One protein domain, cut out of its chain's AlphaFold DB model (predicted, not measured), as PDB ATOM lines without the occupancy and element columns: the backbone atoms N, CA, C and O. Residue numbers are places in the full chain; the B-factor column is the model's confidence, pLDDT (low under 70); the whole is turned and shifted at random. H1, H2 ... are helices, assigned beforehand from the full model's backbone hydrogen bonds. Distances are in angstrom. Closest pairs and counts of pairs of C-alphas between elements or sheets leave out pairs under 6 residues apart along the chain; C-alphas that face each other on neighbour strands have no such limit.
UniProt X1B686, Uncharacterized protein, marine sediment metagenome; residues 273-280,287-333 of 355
ATOM      1  N   GLN A 273      97.983  78.430 112.576       75.31
ATOM      2  CA  GLN A 273      98.680  79.699 112.300       75.31
ATOM      3  C   GLN A 273     100.184  79.656 112.598       75.31
ATOM      4  O   GLN A 273     100.925  80.426 111.996       75.31
ATOM      5  N   TRP A 274     100.654  78.702 113.413       72.25
ATOM      6  CA  TRP A 274     102.087  78.457 113.631       72.25
ATOM      7  C   TRP A 274     102.855  78.154 112.327       72.25
ATOM      8  O   TRP A 274     104.054  78.400 112.255       72.25
ATOM      9  N   PHE A 275     102.174  77.656 111.287       70.00
ATOM     10  CA  PHE A 275     102.782  77.312 109.992       70.00
ATOM     11  C   PHE A 275     102.633  78.402 108.928       70.00
ATOM     12  O   PHE A 275     103.406  78.434 107.974       70.00
ATOM     13  N   TYR A 276     101.627  79.270 109.067       70.31
ATOM     14  CA  TYR A 276     101.272  80.278 108.064       70.31
ATOM     15  C   TYR A 276     101.785  81.681 108.393       70.31
ATOM     16  O   TYR A 276     101.626  82.584 107.573       70.31
ATOM     17  N   SER A 277     102.406  81.878 109.559       63.19
ATOM     18  CA  SER A 277     103.004  83.155 109.944       63.19
ATOM     19  C   SER A 277     104.258  83.436 109.105       63.19
ATOM     20  O   SER A 277     105.374  83.065 109.475       63.19
ATOM     21  N   GLN A 278     104.080  84.071 107.948       57.72
ATOM     22  CA  GLN A 278     105.150  84.780 107.251       57.72
ATOM     23  C   GLN A 278     105.007  86.268 107.563       57.72
ATOM     24  O   GLN A 278     103.961  86.859 107.301       57.72
ATOM     25  N   ALA A 279     106.057  86.844 108.145       54.19
ATOM     26  CA  ALA A 279     106.104  88.218 108.622       54.19
ATOM     27  C   ALA A 279     105.714  89.227 107.524       54.19
ATOM     28  O   ALA A 279     106.463  89.453 106.572       54.19
ATOM     29  N   GLY A 280     104.555  89.863 107.695       52.94
ATOM     30  CA  GLY A 280     104.181  91.099 107.017       52.94
ATOM     31  C   GLY A 280     104.291  92.254 108.009       52.94
ATOM     32  O   GLY A 280     103.729  92.191 109.097       52.94
ATOM     33  N   MET A 287      98.875  84.683 117.614       69.75
ATOM     34  CA  MET A 287      99.820  83.626 117.964       69.75
ATOM     35  C   MET A 287      99.091  82.334 118.358       69.75
ATOM     36  O   MET A 287      98.183  82.341 119.189       69.75
ATOM     37  N   SER A 288      99.521  81.195 117.812       78.56
ATOM     38  CA  SER A 288      99.090  79.884 118.305       78.56
ATOM     39  C   SER A 288      99.738  79.581 119.659       78.56
ATOM     40  O   SER A 288     100.956  79.644 119.817       78.56
ATOM     41  N   THR A 289      98.931  79.200 120.646       80.75
ATOM     42  CA  THR A 289      99.434  78.740 121.946       80.75
ATOM     43  C   THR A 289     100.008  77.326 121.842       80.75
ATOM     44  O   THR A 289      99.582  76.510 121.020       80.75
ATOM     45  N   SER A 290     100.934  76.980 122.737       75.25
ATOM     46  CA  SER A 290     101.512  75.629 122.817       75.25
ATOM     47  C   SER A 290     100.455  74.535 123.034       75.25
ATOM     48  O   SER A 290     100.603  73.421 122.532       75.25
ATOM     49  N   THR A 291      99.357  74.850 123.727       79.69
ATOM     50  CA  THR A 291      98.215  73.945 123.930       79.69
ATOM     51  C   THR A 291      97.481  73.651 122.622       79.69
ATOM     52  O   THR A 291      97.143  72.498 122.360       79.69
ATOM     53  N   GLN A 292      97.281  74.663 121.775       79.81
ATOM     54  CA  GLN A 292      96.619  74.505 120.478       79.81
ATOM     55  C   GLN A 292      97.470  73.669 119.521       79.81
ATOM     56  O   GLN A 292      96.957  72.725 118.930       79.81
ATOM     57  N   VAL A 293      98.780  73.929 119.443       79.44
ATOM     58  CA  VAL A 293      99.707  73.147 118.601       79.44
ATOM     59  C   VAL A 293      99.751  71.675 119.034       79.44
ATOM     60  O   VAL A 293      99.766  70.773 118.197       79.44
ATOM     61  N   ARG A 294      99.696  71.402 120.345       79.44
ATOM     62  CA  ARG A 294      99.599  70.035 120.892       79.44
ATOM     63  C   ARG A 294      98.291  69.341 120.536       79.44
ATOM     64  O   ARG A 294      98.301  68.161 120.186       79.44
ATOM     65  N   ALA A 295      97.174  70.056 120.640       81.06
ATOM     66  CA  ALA A 295      95.871  69.536 120.248       81.06
ATOM     67  C   ALA A 295      95.844  69.208 118.746       81.06
ATOM     68  O   ALA A 295      95.394  68.123 118.372       81.06
ATOM     69  N   GLY A 296      96.442  70.068 117.913       82.19
ATOM     70  CA  GLY A 296      96.625  69.821 116.486       82.19
ATOM     71  C   GLY A 296      97.476  68.589 116.194       82.19
ATOM     72  O   GLY A 296      97.073  67.710 115.440       82.19
ATOM     73  N   LEU A 297      98.611  68.440 116.881       81.25
ATOM     74  CA  LEU A 297      99.475  67.265 116.746       81.25
ATOM     75  C   LEU A 297      98.765  65.960 117.144       81.25
ATOM     76  O   LEU A 297      98.970  64.921 116.513       81.25
ATOM     77  N   LYS A 298      97.916  66.000 118.177       80.75
ATOM     78  CA  LYS A 298      97.100  64.851 118.588       80.75
ATOM     79  C   LYS A 298      96.075  64.482 117.511       80.75
ATOM     80  O   LYS A 298      95.946  63.301 117.204       80.75
ATOM     81  N   ALA A 299      95.399  65.463 116.919       81.25
ATOM     82  CA  ALA A 299      94.435  65.245 115.840       81.25
ATOM     83  C   ALA A 299      95.101  64.822 114.515       81.25
ATOM     84  O   ALA A 299      94.552  64.009 113.779       81.25
ATOM     85  N   ALA A 300      96.342  65.239 114.245       80.25
ATOM     86  CA  ALA A 300      97.118  64.688 113.135       80.25
ATOM     87  C   ALA A 300      97.329  63.166 113.301       80.25
ATOM     88  O   ALA A 300      97.378  62.418 112.325       80.25
ATOM     89  N   ARG A 301      97.475  62.678 114.548       79.75
ATOM     90  CA  ARG A 301      97.754  61.264 114.904       79.75
ATOM     91  C   ARG A 301      96.544  60.344 114.855       79.75
ATOM     92  O   ARG A 301      96.732  59.134 114.941       79.75
ATOM     93  N   THR A 302      95.341  60.875 114.691       77.88
ATOM     94  CA  THR A 302      94.135  60.053 114.580       77.88
ATOM     95  C   THR A 302      93.935  59.551 113.151       77.88
ATOM     96  O   THR A 302      94.253  60.250 112.190       77.88
ATOM     97  N   MET A 303      93.420  58.328 113.005       67.50
ATOM     98  CA  MET A 303      92.921  57.837 111.718       67.50
ATOM     99  C   MET A 303      91.487  58.325 111.525       67.50
ATOM    100  O   MET A 303      90.661  58.180 112.429       67.50
ATOM    101  N   ALA A 304      91.187  58.875 110.351       70.12
ATOM    102  CA  ALA A 304      89.808  59.091 109.935       70.12
ATOM    103  C   ALA A 304      89.093  57.739 109.709       70.12
ATOM    104  O   ALA A 304      89.729  56.694 109.557       70.12
ATOM    105  N   PHE A 305      87.760  57.747 109.744       63.75
ATOM    106  CA  PHE A 305      86.954  56.534 109.608       63.75
ATOM    107  C   PHE A 305      87.080  55.938 108.194       63.75
ATOM    108  O   PHE A 305      86.653  56.558 107.219       63.75
ATOM    109  N   GLY A 306      87.629  54.722 108.100       62.47
ATOM    110  CA  GLY A 306      87.768  53.956 106.856       62.47
ATOM    111  C   GLY A 306      89.208  53.515 106.562       62.47
ATOM    112  O   GLY A 306      90.174  54.211 106.853       62.47
ATOM    113  N   VAL A 307      89.373  52.342 105.945       59.16
ATOM    114  CA  VAL A 307      90.701  51.744 105.658       59.16
ATOM    115  C   VAL A 307      91.476  52.518 104.568       59.16
ATOM    116  O   VAL A 307      92.695  52.392 104.439       59.16
ATOM    117  N   ALA A 308      90.768  53.359 103.803       59.38
ATOM    118  CA  ALA A 308      91.285  54.119 102.664       59.38
ATOM    119  C   ALA A 308      91.458  55.630 102.926       59.38
ATOM    120  O   ALA A 308      91.846  56.359 102.015       59.38
ATOM    121  N   THR A 309      91.185  56.128 104.135       65.62
ATOM    122  CA  THR A 309      91.329  57.562 104.443       65.62
ATOM    123  C   THR A 309      92.758  57.918 104.885       65.62
ATOM    124  O   THR A 309      93.449  57.066 105.456       65.62
ATOM    125  N   PRO A 310      93.245  59.146 104.612       68.81
ATOM    126  CA  PRO A 310      94.558  59.599 105.078       68.81
ATOM    127  C   PRO A 310      94.578  59.791 106.606       68.81
ATOM    128  O   PRO A 310      93.532  59.868 107.257       68.81
ATOM    129  N   PHE A 311      95.780  59.850 107.184       72.81
ATOM    130  CA  PHE A 311      95.967  60.215 108.590       72.81
ATOM    131  C   PHE A 311      95.660  61.703 108.804       72.81
ATOM    132  O   PHE A 311      95.902  62.528 107.924       72.81
ATOM    133  N   GLY A 312      95.130  62.031 109.981       74.81
ATOM    134  CA  GLY A 312      94.681  63.375 110.329       74.81
ATOM    135  C   GLY A 312      93.188  63.436 110.633       74.81
ATOM    136  O   GLY A 312      92.487  62.421 110.647       74.81
ATOM    137  N   SER A 313      92.697  64.645 110.885       75.19
ATOM    138  CA  SER A 313      91.278  64.895 111.146       75.19
ATOM    139  C   SER A 313      90.706  65.733 110.015       75.19
ATOM    140  O   SER A 313      91.115  66.874 109.819       75.19
ATOM    141  N   ARG A 314      89.742  65.172 109.274       70.44
ATOM    142  CA  ARG A 314      88.981  65.927 108.267       70.44
ATOM    143  C   ARG A 314      88.041  66.941 108.912       70.44
ATOM    144  O   ARG A 314      87.793  67.983 108.327       70.44
ATOM    145  N   VAL A 315      87.517  66.615 110.095       72.19
ATOM    146  CA  VAL A 315      86.608  67.490 110.854       72.19
ATOM    147  C   VAL A 315      87.339  68.749 111.305       72.19
ATOM    148  O   VAL A 315      86.768  69.831 111.274       72.19
ATOM    149  N   ASP A 316      88.610  68.599 111.665       73.25
ATOM    150  CA  ASP A 316      89.436  69.685 112.181       73.25
ATOM    151  C   ASP A 316      90.416  70.265 111.141       73.25
ATOM    152  O   ASP A 316      91.228  71.130 111.471       73.25
ATOM    153  N   GLU A 317      90.367  69.760 109.903       75.38
ATOM    154  CA  GLU A 317      91.240  70.128 108.777       75.38
ATOM    155  C   GLU A 317      92.743  70.052 109.098       75.38
ATOM    156  O   GLU A 317      93.537  70.917 108.720       75.38
ATOM    157  N   ILE A 318      93.158  68.997 109.808       81.25
ATOM    158  CA  ILE A 318      94.562  68.792 110.182       81.25
ATOM    159  C   ILE A 318      95.199  67.695 109.326       81.25
ATOM    160  O   ILE A 318      94.747  66.545 109.385       81.25
ATOM    161  N   PRO A 319      96.279  68.016 108.592       80.12
ATOM    162  CA  PRO A 319      96.984  67.066 107.744       80.12
ATOM    163  C   PRO A 319      98.014  66.216 108.495       80.12
ATOM    164  O   PRO A 319      98.465  66.553 109.590       80.12
ATOM    165  N   ASP A 320      98.447  65.118 107.875       77.81
ATOM    166  CA  ASP A 320      99.429  64.198 108.461       77.81
ATOM    167  C   ASP A 320     100.835  64.815 108.584       77.81
ATOM    168  O   ASP A 320     101.534  64.612 109.585       77.81
ATOM    169  N   TRP A 321     101.232  65.647 107.612       77.44
ATOM    170  CA  TRP A 321     102.547  66.302 107.596       77.44
ATOM    171  C   TRP A 321     102.784  67.222 108.802       77.44
ATOM    172  O   TRP A 321     103.935  67.493 109.153       77.44
ATOM    173  N   PHE A 322     101.727  67.626 109.511       77.50
ATOM    174  CA  PHE A 322     101.807  68.390 110.758       77.50
ATOM    175  C   PHE A 322     102.709  67.697 111.800       77.50
ATOM    176  O   PHE A 322     103.445  68.350 112.539       77.50
ATOM    177  N   LYS A 323     102.734  66.353 111.813       75.88
ATOM    178  CA  LYS A 323     103.639  65.561 112.669       75.88
ATOM    179  C   LYS A 323     105.092  65.665 112.240       75.88
ATOM    180  O   LYS A 323     105.974  65.730 113.091       75.88
ATOM    181  N   ALA A 324     105.344  65.624 110.933       76.00
ATOM    182  CA  ALA A 324     106.693  65.628 110.385       76.00
ATOM    183  C   ALA A 324     107.410  66.945 110.705       76.00
ATOM    184  O   ALA A 324     108.590  66.929 111.047       76.00
ATOM    185  N   ILE A 325     106.676  68.061 110.676       74.44
ATOM    186  CA  ILE A 325     107.214  69.391 110.977       74.44
ATOM    187  C   ILE A 325     107.328  69.645 112.485       74.44
ATOM    188  O   ILE A 325     108.262  70.315 112.912       74.44
ATOM    189  N   ALA A 326     106.438  69.090 113.315       71.56
ATOM    190  CA  ALA A 326     106.533  69.219 114.773       71.56
ATOM    191  C   ALA A 326     107.613  68.310 115.404       71.56
ATOM    192  O   ALA A 326     108.096  68.601 116.498       71.56
ATOM    193  N   LYS A 327     108.028  67.235 114.716       69.75
ATOM    194  CA  LYS A 327     109.028  66.246 115.175       69.75
ATOM    195  C   LYS A 327     110.357  66.835 115.700       69.75
ATOM    196  O   LYS A 327     110.865  66.303 116.686       69.75
ATOM    197  N   PRO A 328     110.951  67.890 115.106       72.50
ATOM    198  CA  PRO A 328     112.193  68.497 115.594       72.50
ATOM    199  C   PRO A 328     112.029  69.309 116.888       72.50
ATOM    200  O   PRO A 328     113.029  69.739 117.458       72.50
ATOM    201  N   PHE A 329     110.795  69.531 117.358       70.00
ATOM    202  CA  PHE A 329     110.478  70.363 118.519       70.00
ATOM    203  C   PHE A 329     109.971  69.504 119.692       70.00
ATOM    204  O   PHE A 329     108.776  69.503 119.999       70.00
ATOM    205  N   PRO A 330     110.858  68.794 120.414       60.66
ATOM    206  CA  PRO A 330     110.463  67.873 121.481       60.66
ATOM    207  C   PRO A 330     109.731  68.560 122.648       60.66
ATOM    208  O   PRO A 330     108.991  67.903 123.365       60.66
ATOM    209  N   GLY A 331     109.868  69.882 122.823       61.62
ATOM    210  CA  GLY A 331     109.114  70.651 123.830       61.62
ATOM    211  C   GLY A 331     107.622  70.846 123.505       61.62
ATOM    212  O   GLY A 331     106.816  71.149 124.395       61.62
ATOM    213  N   LEU A 332     107.230  70.650 122.241       62.53
ATOM    214  CA  LEU A 332     105.826  70.596 121.837       62.53
ATOM    215  C   LEU A 332     105.225  69.218 122.133       62.53
ATOM    216  O   LEU A 332     104.047  69.146 122.467       62.53
ATOM    217  N   GLU A 333     106.026  68.152 122.152       57.06
ATOM    218  CA  GLU A 333     105.616  66.834 122.643       57.06
ATOM    219  C   GLU A 333     105.792  66.736 124.163       57.06
ATOM    220  O   GLU A 333     106.791  66.236 124.667       57.06
TER     221      GLU A 333
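Overview. This is residues 273 to 280 and 287 to 333 of the 355 residues of an uncharacterized protein of marine sediment metagenome (UniProt X1B686). There is little regular structure here: two helices, H2 and H3, make a loose helical hairpin over a long looping link, and a one-turn helix, H1, is near H2. The printed part has 55 residues with three named helices, H1, H2 and H3 in chain order, and no named strand; the class is all helix, with 21 residues in named elements. It is only just compact, close to loose, with a radius of gyration of the C-alphas of 12.1 A, and elongated, spanning 39 by 25 by 17 A.

Arrangement. H1, residues 273 to 276, is close to but not clearly touching H2, residues 290 to 300; their closest C-alphas, of Trp 274 and Val 293, are 7.7 A apart. H2 touches H3, residues 321 to 326, closest at the C-alphas of Leu 297 and Lys 323, 6.1 A. This hairpin runs opposite ways at a shallow tilt of 34.7 degrees, only just short of steep. H1 and H3 are apart. In H2 and H3 every O i to N i+4 pair is within hydrogen-bond range; H1 is too short for such a pair.

Along the chain. H1 spans 5.0 A from C-alpha 273 at (98.680, 79.699, 112.300). H2 spans 15.3 A, and H3 spans 8.7 A to C-alpha 326 at (106.533, 69.219, 114.773).

Size, cuts and confidence. Residues 281 to 286 are not printed, and C-alphas 280 and 287 are 14.0 A apart across the cut. The H2 to H3 link is long, 20 residues, with residues 312 to 313 paired antiparallel with 318 to 319. The pLDDT is under 70 in 17 residues, among them 277 to 280, 305 to 310 and 330 to 333.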